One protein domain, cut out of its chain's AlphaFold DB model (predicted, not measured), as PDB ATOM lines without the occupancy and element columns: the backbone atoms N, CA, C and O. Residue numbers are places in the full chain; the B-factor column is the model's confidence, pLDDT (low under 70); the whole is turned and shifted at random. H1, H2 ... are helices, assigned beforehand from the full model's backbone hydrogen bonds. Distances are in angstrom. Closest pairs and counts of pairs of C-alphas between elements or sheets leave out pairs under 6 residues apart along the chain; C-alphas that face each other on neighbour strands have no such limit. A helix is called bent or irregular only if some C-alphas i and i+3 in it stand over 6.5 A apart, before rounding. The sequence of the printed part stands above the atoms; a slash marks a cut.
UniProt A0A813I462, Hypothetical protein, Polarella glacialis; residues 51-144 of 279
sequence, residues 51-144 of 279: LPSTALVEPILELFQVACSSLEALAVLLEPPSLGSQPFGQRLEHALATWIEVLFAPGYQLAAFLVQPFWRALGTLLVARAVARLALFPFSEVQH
ATOM      1  N   LEU A  51      -4.961   6.930 -30.722       88.62
ATOM      2  CA  LEU A  51      -6.291   6.924 -31.317       88.62
ATOM      3  C   LEU A  51      -7.377   6.640 -30.261       88.62
ATOM      4  O   LEU A  51      -8.327   7.418 -30.185       88.62
ATOM      5  N   PRO A  52      -7.249   5.615 -29.387       89.12
ATOM      6  CA  PRO A  52      -8.146   5.454 -28.242       89.12
ATOM      7  C   PRO A  52      -8.166   6.650 -27.282       89.12
ATOM      8  O   PRO A  52      -9.238   7.020 -26.807       89.12
ATOM      9  N   SER A  53      -7.018   7.270 -26.988       87.81
ATOM     10  CA  SER A  53      -6.955   8.425 -26.087       87.81
ATOM     11  C   SER A  53      -7.688   9.615 -26.684       87.81
ATOM     12  O   SER A  53      -8.510  10.230 -26.011       87.81
ATOM     13  N   THR A  54      -7.473   9.882 -27.968       85.75
ATOM     14  CA  THR A  54      -8.172  10.946 -28.676       85.75
ATOM     15  C   THR A  54      -9.661  10.650 -28.810       85.75
ATOM     16  O   THR A  54     -10.469  11.539 -28.594       85.75
ATOM     17  N   ALA A  55     -10.062   9.420 -29.130       89.19
ATOM     18  CA  ALA A  55     -11.471   9.099 -29.353       89.19
ATOM     19  C   ALA A  55     -12.287   8.972 -28.055       89.19
ATOM     20  O   ALA A  55     -13.487   9.224 -28.073       89.19
ATOM     21  N   LEU A  56     -11.676   8.557 -26.940       87.88
ATOM     22  CA  LEU A  56     -12.406   8.229 -25.707       87.88
ATOM     23  C   LEU A  56     -12.012   9.103 -24.520       87.88
ATOM     24  O   LEU A  56     -12.889   9.561 -23.796       87.88
ATOM     25  N   VAL A  57     -10.718   9.344 -24.305       87.62
ATOM     26  CA  VAL A  57     -10.240  10.065 -23.116       87.62
ATOM     27  C   VAL A  57     -10.439  11.569 -23.277       87.62
ATOM     28  O   VAL A  57     -11.045  12.190 -22.409       87.62
ATOM     29  N   GLU A  58      -9.993  12.152 -24.392       85.44
ATOM     30  CA  GLU A  58     -10.127  13.595 -24.640       85.44
ATOM     31  C   GLU A  58     -11.590  14.076 -24.562       85.44
ATOM     32  O   GLU A  58     -11.839  15.037 -23.836       85.44
ATOM     33  N   PRO A  59     -12.592  13.409 -25.175       86.50
ATOM     34  CA  PRO A  59     -13.973  13.877 -25.095       86.50
ATOM     35  C   PRO A  59     -14.575  13.751 -23.695       86.50
ATOM     36  O   PRO A  59     -15.513  14.479 -23.384       86.50
ATOM     37  N   ILE A  60     -14.071  12.837 -22.858       88.38
ATOM     38  CA  ILE A  60     -14.458  12.745 -21.444       88.38
ATOM     39  C   ILE A  60     -13.854  13.917 -20.669       88.38
ATOM     40  O   ILE A  60     -14.571  14.581 -19.923       88.38
ATOM     41  N   LEU A  61     -12.563  14.202 -20.861       87.25
ATOM     42  CA  LEU A  61     -11.899  15.349 -20.236       87.25
ATOM     43  C   LEU A  61     -12.554  16.673 -20.642       87.25
ATOM     44  O   LEU A  61     -12.728  17.548 -19.800       87.25
ATOM     45  N   GLU A  62     -12.989  16.795 -21.892       86.12
ATOM     46  CA  GLU A  62     -13.742  17.951 -22.379       86.12
ATOM     47  C   GLU A  62     -15.080  18.114 -21.639       86.12
ATOM     48  O   GLU A  62     -15.422  19.220 -21.234       86.12
ATOM     49  N   LEU A  63     -15.814  17.024 -21.378       88.44
ATOM     50  CA  LEU A  63     -17.044  17.082 -20.576       88.44
ATOM     51  C   LEU A  63     -16.766  17.502 -19.129       88.44
ATOM     52  O   LEU A  63     -17.537  18.281 -18.564       88.44
ATOM     53  N   PHE A  64     -15.667  17.026 -18.536       89.69
ATOM     54  CA  PHE A  64     -15.226  17.496 -17.222       89.69
ATOM     55  C   PHE A  64     -14.898  18.990 -17.248       89.69
ATOM     56  O   PHE A  64     -15.357  19.721 -16.374       89.69
ATOM     57  N   GLN A  65     -14.169  19.459 -18.262       88.56
ATOM     58  CA  GLN A  65     -13.832  20.873 -18.415       88.56
ATOM     59  C   GLN A  65     -15.088  21.737 -18.576       88.56
ATOM     60  O   GLN A  65     -15.208  22.763 -17.915       88.56
ATOM     61  N   VAL A  66     -16.056  21.301 -19.386       90.62
ATOM     62  CA  VAL A  66     -17.355  21.969 -19.550       90.62
ATOM     63  C   VAL A  66     -18.115  22.053 -18.224       90.62
ATOM     64  O   VAL A  66     -18.693  23.096 -17.904       90.62
ATOM     65  N   ALA A  67     -18.102  20.980 -17.429       91.19
ATOM     66  CA  ALA A  67     -18.711  20.981 -16.103       91.19
ATOM     67  C   ALA A  67     -18.007  21.978 -15.166       91.19
ATOM     68  O   ALA A  67     -18.683  22.781 -14.524       91.19
ATOM     69  N   CYS A  68     -16.670  21.993 -15.144       93.06
ATOM     70  CA  CYS A  68     -15.885  22.968 -14.382       93.06
ATOM     71  C   CYS A  68     -16.207  24.405 -14.804       93.06
ATOM     72  O   CYS A  68     -16.558  25.212 -13.952       93.06
ATOM     73  N   SER A  69     -16.199  24.712 -16.102       91.38
ATOM     74  CA  SER A  69     -16.524  26.051 -16.612       91.38
ATOM     75  C   SER A  69     -17.961  26.473 -16.291       91.38
ATOM     76  O   SER A  69     -18.218  27.644 -16.013       91.38
ATOM     77  N   SER A  70     -18.904  25.527 -16.252       93.00
ATOM     78  CA  SER A  70     -20.283  25.797 -15.824       93.00
ATOM     79  C   SER A  70     -20.372  26.139 -14.332       93.00
ATOM     80  O   SER A  70     -21.157  27.011 -13.952       93.00
ATOM     81  N   LEU A  71     -19.572  25.472 -13.492       95.06
ATOM     82  CA  LEU A  71     -19.473  25.745 -12.056       95.06
ATOM     83  C   LEU A  71     -18.725  27.051 -11.772       95.06
ATOM     84  O   LEU A  71     -19.143  27.805 -10.899       95.06
ATOM     85  N   GLU A  72     -17.665  27.349 -12.521       94.00
ATOM     86  CA  GLU A  72     -16.940  28.621 -12.457       94.00
ATOM     87  C   GLU A  72     -17.851  29.789 -12.830       94.00
ATOM     88  O   GLU A  72     -17.881  30.785 -12.114       94.00
ATOM     89  N   ALA A  73     -18.664  29.653 -13.884       93.94
ATOM     90  CA  ALA A  73     -19.663  30.656 -14.247       93.94
ATOM     91  C   ALA A  73     -20.643  30.939 -13.094       93.94
ATOM     92  O   ALA A  73     -20.968  32.097 -12.838       93.94
ATOM     93  N   LEU A  74     -21.066  29.904 -12.353       95.31
ATOM     94  CA  LEU A  74     -21.883  30.072 -11.147       95.31
ATOM     95  C   LEU A  74     -21.099  30.723  -9.999       95.31
ATOM     96  O   LEU A  74     -21.605  31.646  -9.363       95.31
ATOM     97  N   ALA A  75     -19.876  30.264  -9.728       94.06
ATOM     98  CA  ALA A  75     -19.020  30.806  -8.672       94.06
ATOM     99  C   ALA A  75     -18.765  32.305  -8.886       94.06
ATOM    100  O   ALA A  75     -18.957  33.105  -7.970       94.06
ATOM    101  N   VAL A  76     -18.497  32.697 -10.134       91.50
ATOM    102  CA  VAL A  76     -18.376  34.086 -10.577       91.50
ATOM    103  C   VAL A  76     -19.678  34.857 -10.420       91.50
ATOM    104  O   VAL A  76     -19.620  36.059 -10.553       91.50
ATOM    105  N   LEU A  77     -20.845  34.303 -10.088       93.69
ATOM    106  CA  LEU A  77     -22.022  35.095  -9.667       93.69
ATOM    107  C   LEU A  77     -22.147  35.219  -8.147       93.69
ATOM    108  O   LEU A  77     -22.749  36.175  -7.660       93.69
ATOM    109  N   LEU A  78     -21.559  34.279  -7.410       93.31
ATOM    110  CA  LEU A  78     -21.594  34.223  -5.949       93.31
ATOM    111  C   LEU A  78     -20.460  35.025  -5.296       93.31
ATOM    112  O   LEU A  78     -20.564  35.383  -4.125       93.31
ATOM    113  N   GLU A  79     -19.392  35.331  -6.038       89.81
ATOM    114  CA  GLU A  79     -18.279  36.137  -5.535       89.81
ATOM    115  C   GLU A  79     -18.732  37.545  -5.096       89.81
ATOM    116  O   GLU A  79     -19.391  38.259  -5.875       89.81
ATOM    117  N   PRO A  80     -18.370  37.986  -3.875       88.19
ATOM    118  CA  PRO A  80     -18.684  39.328  -3.414       88.19
ATOM    119  C   PRO A  80     -17.943  40.366  -4.270       88.19
ATOM    120  O   PRO A  80     -16.798  40.135  -4.665       88.19
ATOM    121  N   PRO A  81     -18.561  41.522  -4.563       85.38
ATOM    122  CA  PRO A  81     -17.918  42.555  -5.363       85.38
ATOM    123  C   PRO A  81     -16.646  43.065  -4.670       85.38
ATOM    124  O   PRO A  81     -16.679  43.500  -3.519       85.38
ATOM    125  N   SER A  82     -15.528  43.027  -5.393       85.50
ATOM    126  CA  SER A  82     -14.227  43.559  -4.978       85.50
ATOM    127  C   SER A  82     -13.810  44.750  -5.853       85.50
ATOM    128  O   SER A  82     -14.390  44.996  -6.913       85.50
ATOM    129  N   LEU A  83     -12.800  45.512  -5.421       79.88
ATOM    130  CA  LEU A  83     -12.212  46.587  -6.230       79.88
ATOM    131  C   LEU A  83     -11.712  46.025  -7.572       79.88
ATOM    132  O   LEU A  83     -10.834  45.169  -7.599       79.88
ATOM    133  N   GLY A  84     -12.285  46.507  -8.678       81.50
ATOM    134  CA  GLY A  84     -11.979  46.027 -10.032       81.50
ATOM    135  C   GLY A  84     -12.843  44.857 -10.519       81.50
ATOM    136  O   GLY A  84     -12.668  44.420 -11.655       81.50
ATOM    137  N   SER A  85     -13.793  44.369  -9.712       83.00
ATOM    138  CA  SER A  85     -14.789  43.395 -10.170       83.00
ATOM    139  C   SER A  85     -15.671  43.980 -11.270       83.00
ATOM    140  O   SER A  85     -16.117  45.126 -11.184       83.00
ATOM    141  N   GLN A  86     -15.980  43.158 -12.273       88.06
ATOM    142  CA  GLN A  86     -16.967  43.513 -13.289       88.06
ATOM    143  C   GLN A  86     -18.352  43.728 -12.646       88.06
ATOM    144  O   GLN A  86     -18.680  43.049 -11.661       88.06
ATOM    145  N   PRO A  87     -19.194  44.622 -13.196       92.25
ATOM    146  CA  PRO A  87     -20.568  44.794 -12.735       92.25
ATOM    147  C   PRO A  87     -21.341  43.471 -12.760       92.25
ATOM    148  O   PRO A  87     -21.163  42.655 -13.667       92.25
ATOM    149  N   PHE A  88     -22.253  43.272 -11.802       92.62
ATOM    150  CA  PHE A  88     -23.044  42.037 -11.715       92.62
ATOM    151  C   PHE A  88     -23.791  41.717 -13.018       92.62
ATOM    152  O   PHE A  88     -23.795  40.568 -13.442       92.62
ATOM    153  N   GLY A  89     -24.360  42.727 -13.687       93.81
ATOM    154  CA  GLY A  89     -25.060  42.533 -14.962       93.81
ATOM    155  C   GLY A  89     -24.178  41.898 -16.041       93.81
ATOM    156  O   GLY A  89     -24.614  40.972 -16.712       93.81
ATOM    157  N   GLN A  90     -22.915  42.320 -16.141       93.06
ATOM    158  CA  GLN A  90     -21.966  41.755 -17.101       93.06
ATOM    159  C   GLN A  90     -21.501  40.348 -16.696       93.06
ATOM    160  O   GLN A  90     -21.337  39.477 -17.545       93.06
ATOM    161  N   ARG A  91     -21.318  40.097 -15.391       93.56
ATOM    162  CA  ARG A  91     -21.034  38.746 -14.871       93.56
ATOM    163  C   ARG A  91     -22.178  37.784 -15.211       93.56
ATOM    164  O   ARG A  91     -21.920  36.675 -15.670       93.56
ATOM    165  N   LEU A  92     -23.423  38.229 -15.030       95.69
ATOM    166  CA  LEU A  92     -24.627  37.472 -15.371       95.69
ATOM    167  C   LEU A  92     -24.722  37.207 -16.873       95.69
ATOM    168  O   LEU A  92     -24.977  36.074 -17.261       95.69
ATOM    169  N   GLU A  93     -24.478  38.218 -17.705       96.12
ATOM    170  CA  GLU A  93     -24.448  38.066 -19.161       96.12
ATOM    171  C   GLU A  93     -23.437  36.997 -19.595       96.12
ATOM    172  O   GLU A  93     -23.796  36.078 -20.329       96.12
ATOM    173  N   HIS A  94     -22.203  37.052 -19.084       93.31
ATOM    174  CA  HIS A  94     -21.183  36.049 -19.391       93.31
ATOM    175  C   HIS A  94     -21.567  34.647 -18.896       93.31
ATOM    176  O   HIS A  94     -21.384  33.677 -19.625       93.31
ATOM    177  N   ALA A  95     -22.118  34.521 -17.684       95.50
ATOM    178  CA  ALA A  95     -22.549  33.227 -17.153       95.50
ATOM    179  C   ALA A  95     -23.691  32.619 -17.983       95.50
ATOM    180  O   ALA A  95     -23.651  31.436 -18.322       95.50
ATOM    181  N   LEU A  96     -24.678  33.437 -18.367       96.88
ATOM    182  CA  LEU A  96     -25.773  33.021 -19.243       96.88
ATOM    183  C   LEU A  96     -25.261  32.612 -20.624       96.88
ATOM    184  O   LEU A  96     -25.688  31.578 -21.129       96.88
ATOM    185  N   ALA A  97     -24.339  33.378 -21.213       95.38
ATOM    186  CA  ALA A  97     -23.725  33.032 -22.492       95.38
ATOM    187  C   ALA A  97     -23.040  31.657 -22.425       95.38
ATOM    188  O   ALA A  97     -23.331  30.798 -23.256       95.38
ATOM    189  N   THR A  98     -22.236  31.408 -21.383       93.88
ATOM    190  CA  THR A  98     -21.601  30.102 -21.150       93.88
ATOM    191  C   THR A  98     -22.635  28.987 -21.017       93.88
ATOM    192  O   THR A  98     -22.510  27.957 -21.669       93.88
ATOM    193  N   TRP A  99     -23.687  29.150 -20.207       95.19
ATOM    194  CA  TRP A  99     -24.685  28.086 -20.030       95.19
ATOM    195  C   TRP A  99     -25.538  27.836 -21.276       95.19
ATOM    196  O   TRP A  99     -25.911  26.692 -21.530       95.19
ATOM    197  N   ILE A 100     -25.825  28.870 -22.071       95.62
ATOM    198  CA  ILE A 100     -26.484  28.726 -23.375       95.62
ATOM    199  C   ILE A 100     -25.583  27.924 -24.318       95.62
ATOM    200  O   ILE A 100     -26.047  26.958 -24.922       95.62
ATOM    201  N   GLU A 101     -24.297  28.262 -24.408       92.38
ATOM    202  CA  GLU A 101     -23.328  27.512 -25.211       92.38
ATOM    203  C   GLU A 101     -23.245  26.048 -24.758       92.38
ATOM    204  O   GLU A 101     -23.373  25.137 -25.574       92.38
ATOM    205  N   VAL A 102     -23.147  25.806 -23.448       93.12
ATOM    206  CA  VAL A 102     -23.140  24.453 -22.877       93.12
ATOM    207  C   VAL A 102     -24.427  23.700 -23.196       93.12
ATOM    208  O   VAL A 102     -24.357  22.521 -23.524       93.12
ATOM    209  N   LEU A 103     -25.594  24.344 -23.150       92.25
ATOM    210  CA  LEU A 103     -26.868  23.708 -23.487       92.25
ATOM    211  C   LEU A 103     -26.923  23.288 -24.963       92.25
ATOM    212  O   LEU A 103     -27.327  22.163 -25.263       92.25
ATOM    213  N   PHE A 104     -26.517  24.170 -25.878       90.44
ATOM    214  CA  PHE A 104     -26.655  23.940 -27.319       90.44
ATOM    215  C   PHE A 104     -25.503  23.149 -27.948       90.44
ATOM    216  O   PHE A 104     -25.729  22.508 -28.973       90.44
ATOM    217  N   ALA A 105     -24.304  23.140 -27.356       86.44
ATOM    218  CA  ALA A 105     -23.158  22.407 -27.896       86.44
ATOM    219  C   ALA A 105     -23.039  20.981 -27.309       86.44
ATOM    220  O   ALA A 105     -23.383  20.031 -28.009       86.44
ATOM    221  N   PRO A 106     -22.600  20.745 -26.058       88.06
ATOM    222  CA  PRO A 106     -22.590  19.392 -25.491       88.06
ATOM    223  C   PRO A 106     -23.913  18.985 -24.815       88.06
ATOM    224  O   PRO A 106     -24.251  17.802 -24.788       88.06
ATOM    225  N   GLY A 107     -24.673  19.933 -24.268       89.00
ATOM    226  CA  GLY A 107     -25.799  19.691 -23.361       89.00
ATOM    227  C   GLY A 107     -27.006  19.030 -24.017       89.00
ATOM    228  O   GLY A 107     -27.667  18.210 -23.379       89.00
ATOM    229  N   TYR A 108     -27.253  19.286 -25.306       90.50
ATOM    230  CA  TYR A 108     -28.338  18.637 -26.049       90.50
ATOM    231  C   TYR A 108     -28.207  17.105 -26.039       90.50
ATOM    232  O   TYR A 108     -29.211  16.395 -26.089       90.50
ATOM    233  N   GLN A 109     -26.980  16.578 -25.926       90.69
ATOM    234  CA  GLN A 109     -26.709  15.138 -25.891       90.69
ATOM    235  C   GLN A 109     -27.295  14.484 -24.630       90.69
ATOM    236  O   GLN A 109     -27.613  13.293 -24.642       90.69
ATOM    237  N   LEU A 110     -27.524  15.258 -23.561       90.88
ATOM    238  CA  LEU A 110     -28.167  14.779 -22.337       90.88
ATOM    239  C   LEU A 110     -29.640  14.405 -22.546       90.88
ATOM    240  O   LEU A 110     -30.188  13.650 -21.744       90.88
ATOM    241  N   ALA A 111     -30.266  14.828 -23.652       92.31
ATOM    242  CA  ALA A 111     -31.605  14.378 -24.025       92.31
ATOM    243  C   ALA A 111     -31.697  12.845 -24.151       92.31
ATOM    244  O   ALA A 111     -32.757  12.272 -23.900       92.31
ATOM    245  N   ALA A 112     -30.586  12.157 -24.452       93.88
ATOM    246  CA  ALA A 112     -30.536  10.696 -24.457       93.88
ATOM    247  C   ALA A 112     -30.930  10.085 -23.096       93.88
ATOM    248  O   ALA A 112     -31.585   9.045 -23.066       93.88
ATOM    249  N   PHE A 113     -30.605  10.744 -21.978       96.12
ATOM    250  CA  PHE A 113     -30.957  10.285 -20.627       96.12
ATOM    251  C   PHE A 113     -32.443  10.469 -20.294       96.12
ATOM    252  O   PHE A 113     -32.931   9.845 -19.356       96.12
ATOM    253  N   LEU A 114     -33.174  11.281 -21.066       95.56
ATOM    254  CA  LEU A 114     -34.623  11.442 -20.908       95.56
ATOM    255  C   LEU A 114     -35.406  10.287 -21.542       95.56
ATOM    256  O   LEU A 114     -36.527  10.004 -21.129       95.56
ATOM    257  N   VAL A 115     -34.830   9.629 -22.554       95.94
ATOM    258  CA  VAL A 115     -35.530   8.635 -23.390       95.94
ATOM    259  C   VAL A 115     -34.915   7.234 -23.332       95.94
ATOM    260  O   VAL A 115     -35.475   6.296 -23.896       95.94
ATOM    261  N   GLN A 116     -33.776   7.059 -22.652       97.25
ATOM    262  CA  GLN A 116     -33.083   5.774 -22.529       97.25
ATOM    263  C   GLN A 116     -32.676   5.468 -21.077       97.25
ATOM    264  O   GLN A 116     -32.396   6.385 -20.305       97.25
ATOM    265  N   PRO A 117     -32.546   4.177 -20.699       98.00
ATOM    266  CA  PRO A 117     -31.906   3.784 -19.446       98.00
ATOM    267  C   PRO A 117     -30.476   4.323 -19.343       98.00
ATOM    268  O   PRO A 117     -29.755   4.348 -20.341       98.00
ATOM    269  N   PHE A 118     -30.044   4.648 -18.120       97.00
ATOM    270  CA  PHE A 118     -28.767   5.312 -17.827       97.00
ATOM    271  C   PHE A 118     -27.572   4.768 -18.628       97.00
ATOM    272  O   PHE A 118     -26.903   5.524 -19.326       97.00
ATOM    273  N   TRP A 119     -27.333   3.452 -18.601       97.19
ATOM    274  CA  TRP A 119     -26.180   2.855 -19.288       97.19
ATOM    275  C   TRP A 119     -26.254   2.937 -20.817       97.19
ATOM    276  O   TRP A 119     -25.223   3.068 -21.472       97.19
ATOM    277  N   ARG A 120     -27.460   2.899 -21.400       97.25
ATOM    278  CA  ARG A 120     -27.649   3.066 -22.851       97.25
ATOM    279  C   ARG A 120     -27.462   4.521 -23.269       97.25
ATOM    280  O   ARG A 120     -26.798   4.771 -24.272       97.25
ATOM    281  N   ALA A 121     -27.969   5.462 -22.473       96.19
ATOM    282  CA  ALA A 121     -27.759   6.889 -22.697       96.19
ATOM    283  C   ALA A 121     -26.271   7.253 -22.611       96.19
ATOM    284  O   ALA A 121     -25.741   7.891 -23.518       96.19
ATOM    285  N   LEU A 122     -25.578   6.767 -21.574       93.88
ATOM    286  CA  LEU A 122     -24.139   6.965 -21.409       93.88
ATOM    287  C   LEU A 122     -23.353   6.362 -22.579       93.88
ATOM    288  O   LEU A 122     -22.496   7.033 -23.146       93.88
ATOM    289  N   GLY A 123     -23.676   5.130 -22.984       93.88
ATOM    290  CA  GLY A 123     -23.066   4.501 -24.157       93.88
ATOM    291  C   GLY A 123     -23.293   5.304 -25.440       93.88
ATOM    292  O   GLY A 123     -22.347   5.539 -26.186       93.88
ATOM    293  N   THR A 124     -24.519   5.784 -25.668       93.88
ATOM    294  CA  THR A 124     -24.864   6.624 -26.827       93.88
ATOM    295  C   THR A 124     -24.038   7.907 -26.843       93.88
ATOM    296  O   THR A 124     -23.461   8.243 -27.874       93.88
ATOM    297  N   LEU A 125     -23.938   8.595 -25.703       93.19
ATOM    298  CA  LEU A 125     -23.164   9.825 -25.566       93.19
ATOM    299  C   LEU A 125     -21.678   9.581 -25.856       93.19
ATOM    300  O   LEU A 125     -21.093  10.277 -26.684       93.19
ATOM    301  N   LEU A 126     -21.070   8.570 -25.228       92.12
ATOM    302  CA  LEU A 126     -19.646   8.275 -25.411       92.12
ATOM    303  C   LEU A 126     -19.327   7.865 -26.855       92.12
ATOM    304  O   LEU A 126     -18.356   8.356 -27.425       92.12
ATOM    305  N   VAL A 127     -20.161   7.021 -27.471       93.00
ATOM    306  CA  VAL A 127     -19.978   6.603 -28.869       93.00
ATOM    307  C   VAL A 127     -20.162   7.780 -29.824       93.00
ATOM    308  O   VAL A 127     -19.334   7.963 -30.712       93.00
ATOM    309  N   ALA A 128     -21.202   8.600 -29.643       92.38
ATOM    310  CA  ALA A 128     -21.437   9.764 -30.493       92.38
ATOM    311  C   ALA A 128     -20.256  10.743 -30.439       92.38
ATOM    312  O   ALA A 128     -19.791  11.199 -31.483       92.38
ATOM    313  N   ARG A 129     -19.721  11.009 -29.240       91.19
ATOM    314  CA  ARG A 129     -18.540  11.863 -29.067       91.19
ATOM    315  C   ARG A 129     -17.280  11.250 -29.667       91.19
ATOM    316  O   ARG A 129     -16.538  11.967 -30.328       91.19
ATOM    317  N   ALA A 130     -17.065   9.946 -29.505       91.81
ATOM    318  CA  ALA A 130     -15.928   9.261 -30.111       91.81
ATOM    319  C   ALA A 130     -15.974   9.319 -31.643       91.81
ATOM    320  O   ALA A 130     -14.986   9.669 -32.285       91.81
ATOM    321  N   VAL A 131     -17.138   9.041 -32.233       92.38
ATOM    322  CA  VAL A 131     -17.347   9.123 -33.684       92.38
ATOM    323  C   VAL A 131     -17.160  10.552 -34.180       92.38
ATOM    324  O   VAL A 131     -16.471  10.746 -35.178       92.38
ATOM    325  N   ALA A 132     -17.719  11.547 -33.487       88.56
ATOM    326  CA  ALA A 132     -17.519  12.949 -33.834       88.56
ATOM    327  C   ALA A 132     -16.035  13.323 -33.766       88.56
ATOM    328  O   ALA A 132     -15.500  13.865 -34.726       88.56
ATOM    329  N   ARG A 133     -15.335  12.960 -32.686       87.50
ATOM    330  CA  ARG A 133     -13.913  13.269 -32.527       87.50
ATOM    331  C   ARG A 133     -13.080  12.656 -33.645       87.50
ATOM    332  O   ARG A 133     -12.278  13.366 -34.226       87.50
ATOM    333  N   LEU A 134     -13.326  11.398 -34.013       88.56
ATOM    334  CA  LEU A 134     -12.675  10.751 -35.155       88.56
ATOM    335  C   LEU A 134     -13.036  11.436 -36.485       88.56
ATOM    336  O   LEU A 134     -12.162  11.756 -37.283       88.56
ATOM    337  N   ALA A 135     -14.307  11.717 -36.746       85.75
ATOM    338  CA  ALA A 135     -14.709  12.370 -37.992       85.75
ATOM    339  C   ALA A 135     -14.094  13.775 -38.159       85.75
ATOM    340  O   ALA A 135     -13.793  14.196 -39.272       85.75
ATOM    341  N   LEU A 136     -13.895  14.493 -37.053       82.75
ATOM    342  CA  LEU A 136     -13.366  15.858 -37.045       82.75
ATOM    343  C   LEU A 136     -11.857  15.929 -36.860       82.75
ATOM    344  O   LEU A 136     -11.272  16.983 -37.074       82.75
ATOM    345  N   PHE A 137     -11.216  14.820 -36.497       80.38
ATOM    346  CA  PHE A 137      -9.810  14.819 -36.127       80.38
ATOM    347  C   PHE A 137      -8.904  15.424 -37.212       80.38
ATOM    348  O   PHE A 137      -8.110  16.302 -36.884       80.38
ATOM    349  N   PRO A 138      -9.047  15.083 -38.513       76.88
ATOM    350  CA  PRO A 138      -8.228  15.716 -39.539       76.88
ATOM    351  C   PRO A 138      -8.519  17.204 -39.715       76.88
ATOM    352  O   PRO A 138      -7.611  17.924 -40.093       76.88
ATOM    353  N   PHE A 139      -9.741  17.669 -39.443       76.06
ATOM    354  CA  PHE A 139     -10.057  19.095 -39.515       76.06
ATOM    355  C   PHE A 139      -9.275  19.849 -38.454       76.06
ATOM    356  O   PHE A 139      -8.536  20.750 -38.805       76.06
ATOM    357  N   SER A 140      -9.343  19.419 -37.192       71.19
ATOM    358  CA  SER A 140      -8.703  20.128 -36.079       71.19
ATOM    359  C   SER A 140      -7.190  19.939 -35.992       71.19
ATOM    360  O   SER A 140      -6.515  20.736 -35.359       71.19
ATOM    361  N   GLU A 141      -6.635  18.864 -36.556       71.00
ATOM    362  CA  GLU A 141      -5.251  18.474 -36.254       71.00
ATOM    363  C   GLU A 141      -4.318  18.622 -37.447       71.00
ATOM    364  O   GLU A 141      -3.169  19.016 -37.288       71.00
ATOM    365  N   VAL A 142      -4.789  18.386 -38.670       66.88
ATOM    366  CA  VAL A 142      -3.939  18.601 -39.850       66.88
ATOM    367  C   VAL A 142      -3.436  20.036 -39.907       66.88
ATOM    368  O   VAL A 142      -2.281  20.278 -40.236       66.88
ATOM    369  N   GLN A 143      -4.301  20.977 -39.553       65.94
ATOM    370  CA  GLN A 143      -3.983  22.392 -39.562       65.94
ATOM    371  C   GLN A 143      -2.931  22.793 -38.525       65.94
ATOM    372  O   GLN A 143      -2.260  23.794 -38.740       65.94
ATOM    373  N   HIS A 144      -2.736  21.998 -37.467       65.44
ATOM    374  CA  HIS A 144      -1.810  22.293 -36.371       65.44
ATOM    375  C   HIS A 144      -0.556  21.408 -36.345       65.44
ATOM    376  O   HIS A 144       0.439  21.758 -35.715       65.44
TER     377      HIS A 144
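What this domain is: This is residues 51 to 144 of the 279 residues of the protein "Hypothetical protein" of Polarella glacialis (UniProt A0A813I462). The model has the shape of a T: a long helical hairpin of H1 and H2 makes the stem, and H4 crosses the stem's end near the beginning of H1 as the bar. The short helix H3 folds back on one end of H4, and the last residues, 138 to 144, stick out at the other end. The printed part has 94 residues with four named helices, H1, H2, H3 and H4 along the chain, and no named strand; its class is all helix. The whole is loose, with a radius of gyration of the C-alphas of 16.8 A, and flat, spanning 47 by 39 by 18 A.

Where its parts are: H1 takes residues 51 to 78 and is 40.3 A long, from C-alpha 51 at (-6.291, 6.924, -31.317) to C-alpha 78 at (-21.594, 34.223, -5.949). It has a kink of 31 degrees near residue 58 and is only just irregular: C-alphas 55 and 58 are 6.7 A apart. H2 takes residues 88 to 104 and is 24.2 A long. H3, residues 107 to 115, is neither bent nor irregular, but only just: C-alphas 109 and 112 are 6.0 A apart. H4, residues 118 to 142, is 35.7 A long and ends with C-alpha 142 at (-3.939, 18.601, -39.850). It has a kink of 47 degrees near residue 136 and is irregular, with C-alphas 135 and 138 at 7.5 A.

How they stand to each other: H1 touches H2 with its residues 66 to 77 alone; the closest C-alphas are those of Ala 73 and Ala 95, 4.8 A apart. These two form a helical hairpin, at a shallow tilt of 28 degrees, opposite ways. With its residues 54 to 60 alone H1 touches residues 126 to 134 of H4, about perpendicular at 76 degrees; the closest C-alphas, of Ala 55 and Ala 130, are 4.5 A apart. H2 and H3 meet only through their link. H3 and H4 form a second helical hairpin, at a shallow tilt of 28 degrees, opposite ways; H4 touches H3 with residues 121 to 125 alone, and the closest C-alphas, of Ala 112 and Ala 121, are 5.0 A apart. H1 and H3 are apart, and so are H2 and H4. The helix packing is only just mostly aligned, with 2 of 3 pairs at a shallow tilt. In H2 every O i to N i+4 pair is within hydrogen-bond range; in H1 20 of 24 are, in H4 19 of 21, and in H3 0 of 5, where 6 of 6 O i to N i+3 pairs are.

The domain as a whole: The two C-alphas farthest apart are those of Leu 83 and Arg 120, 49.1 A. The printed part has no cut. The link from H1 to H2, 9 residues, is short, and those from H2 to H3 and from H3 to H4, 2 residues each, are tight. Residues 138 to 144, of which 138 to 142 belong to H4, stand free. The mean pLDDT of the printed part is 89.6, and residues 142 to 144 are under 70.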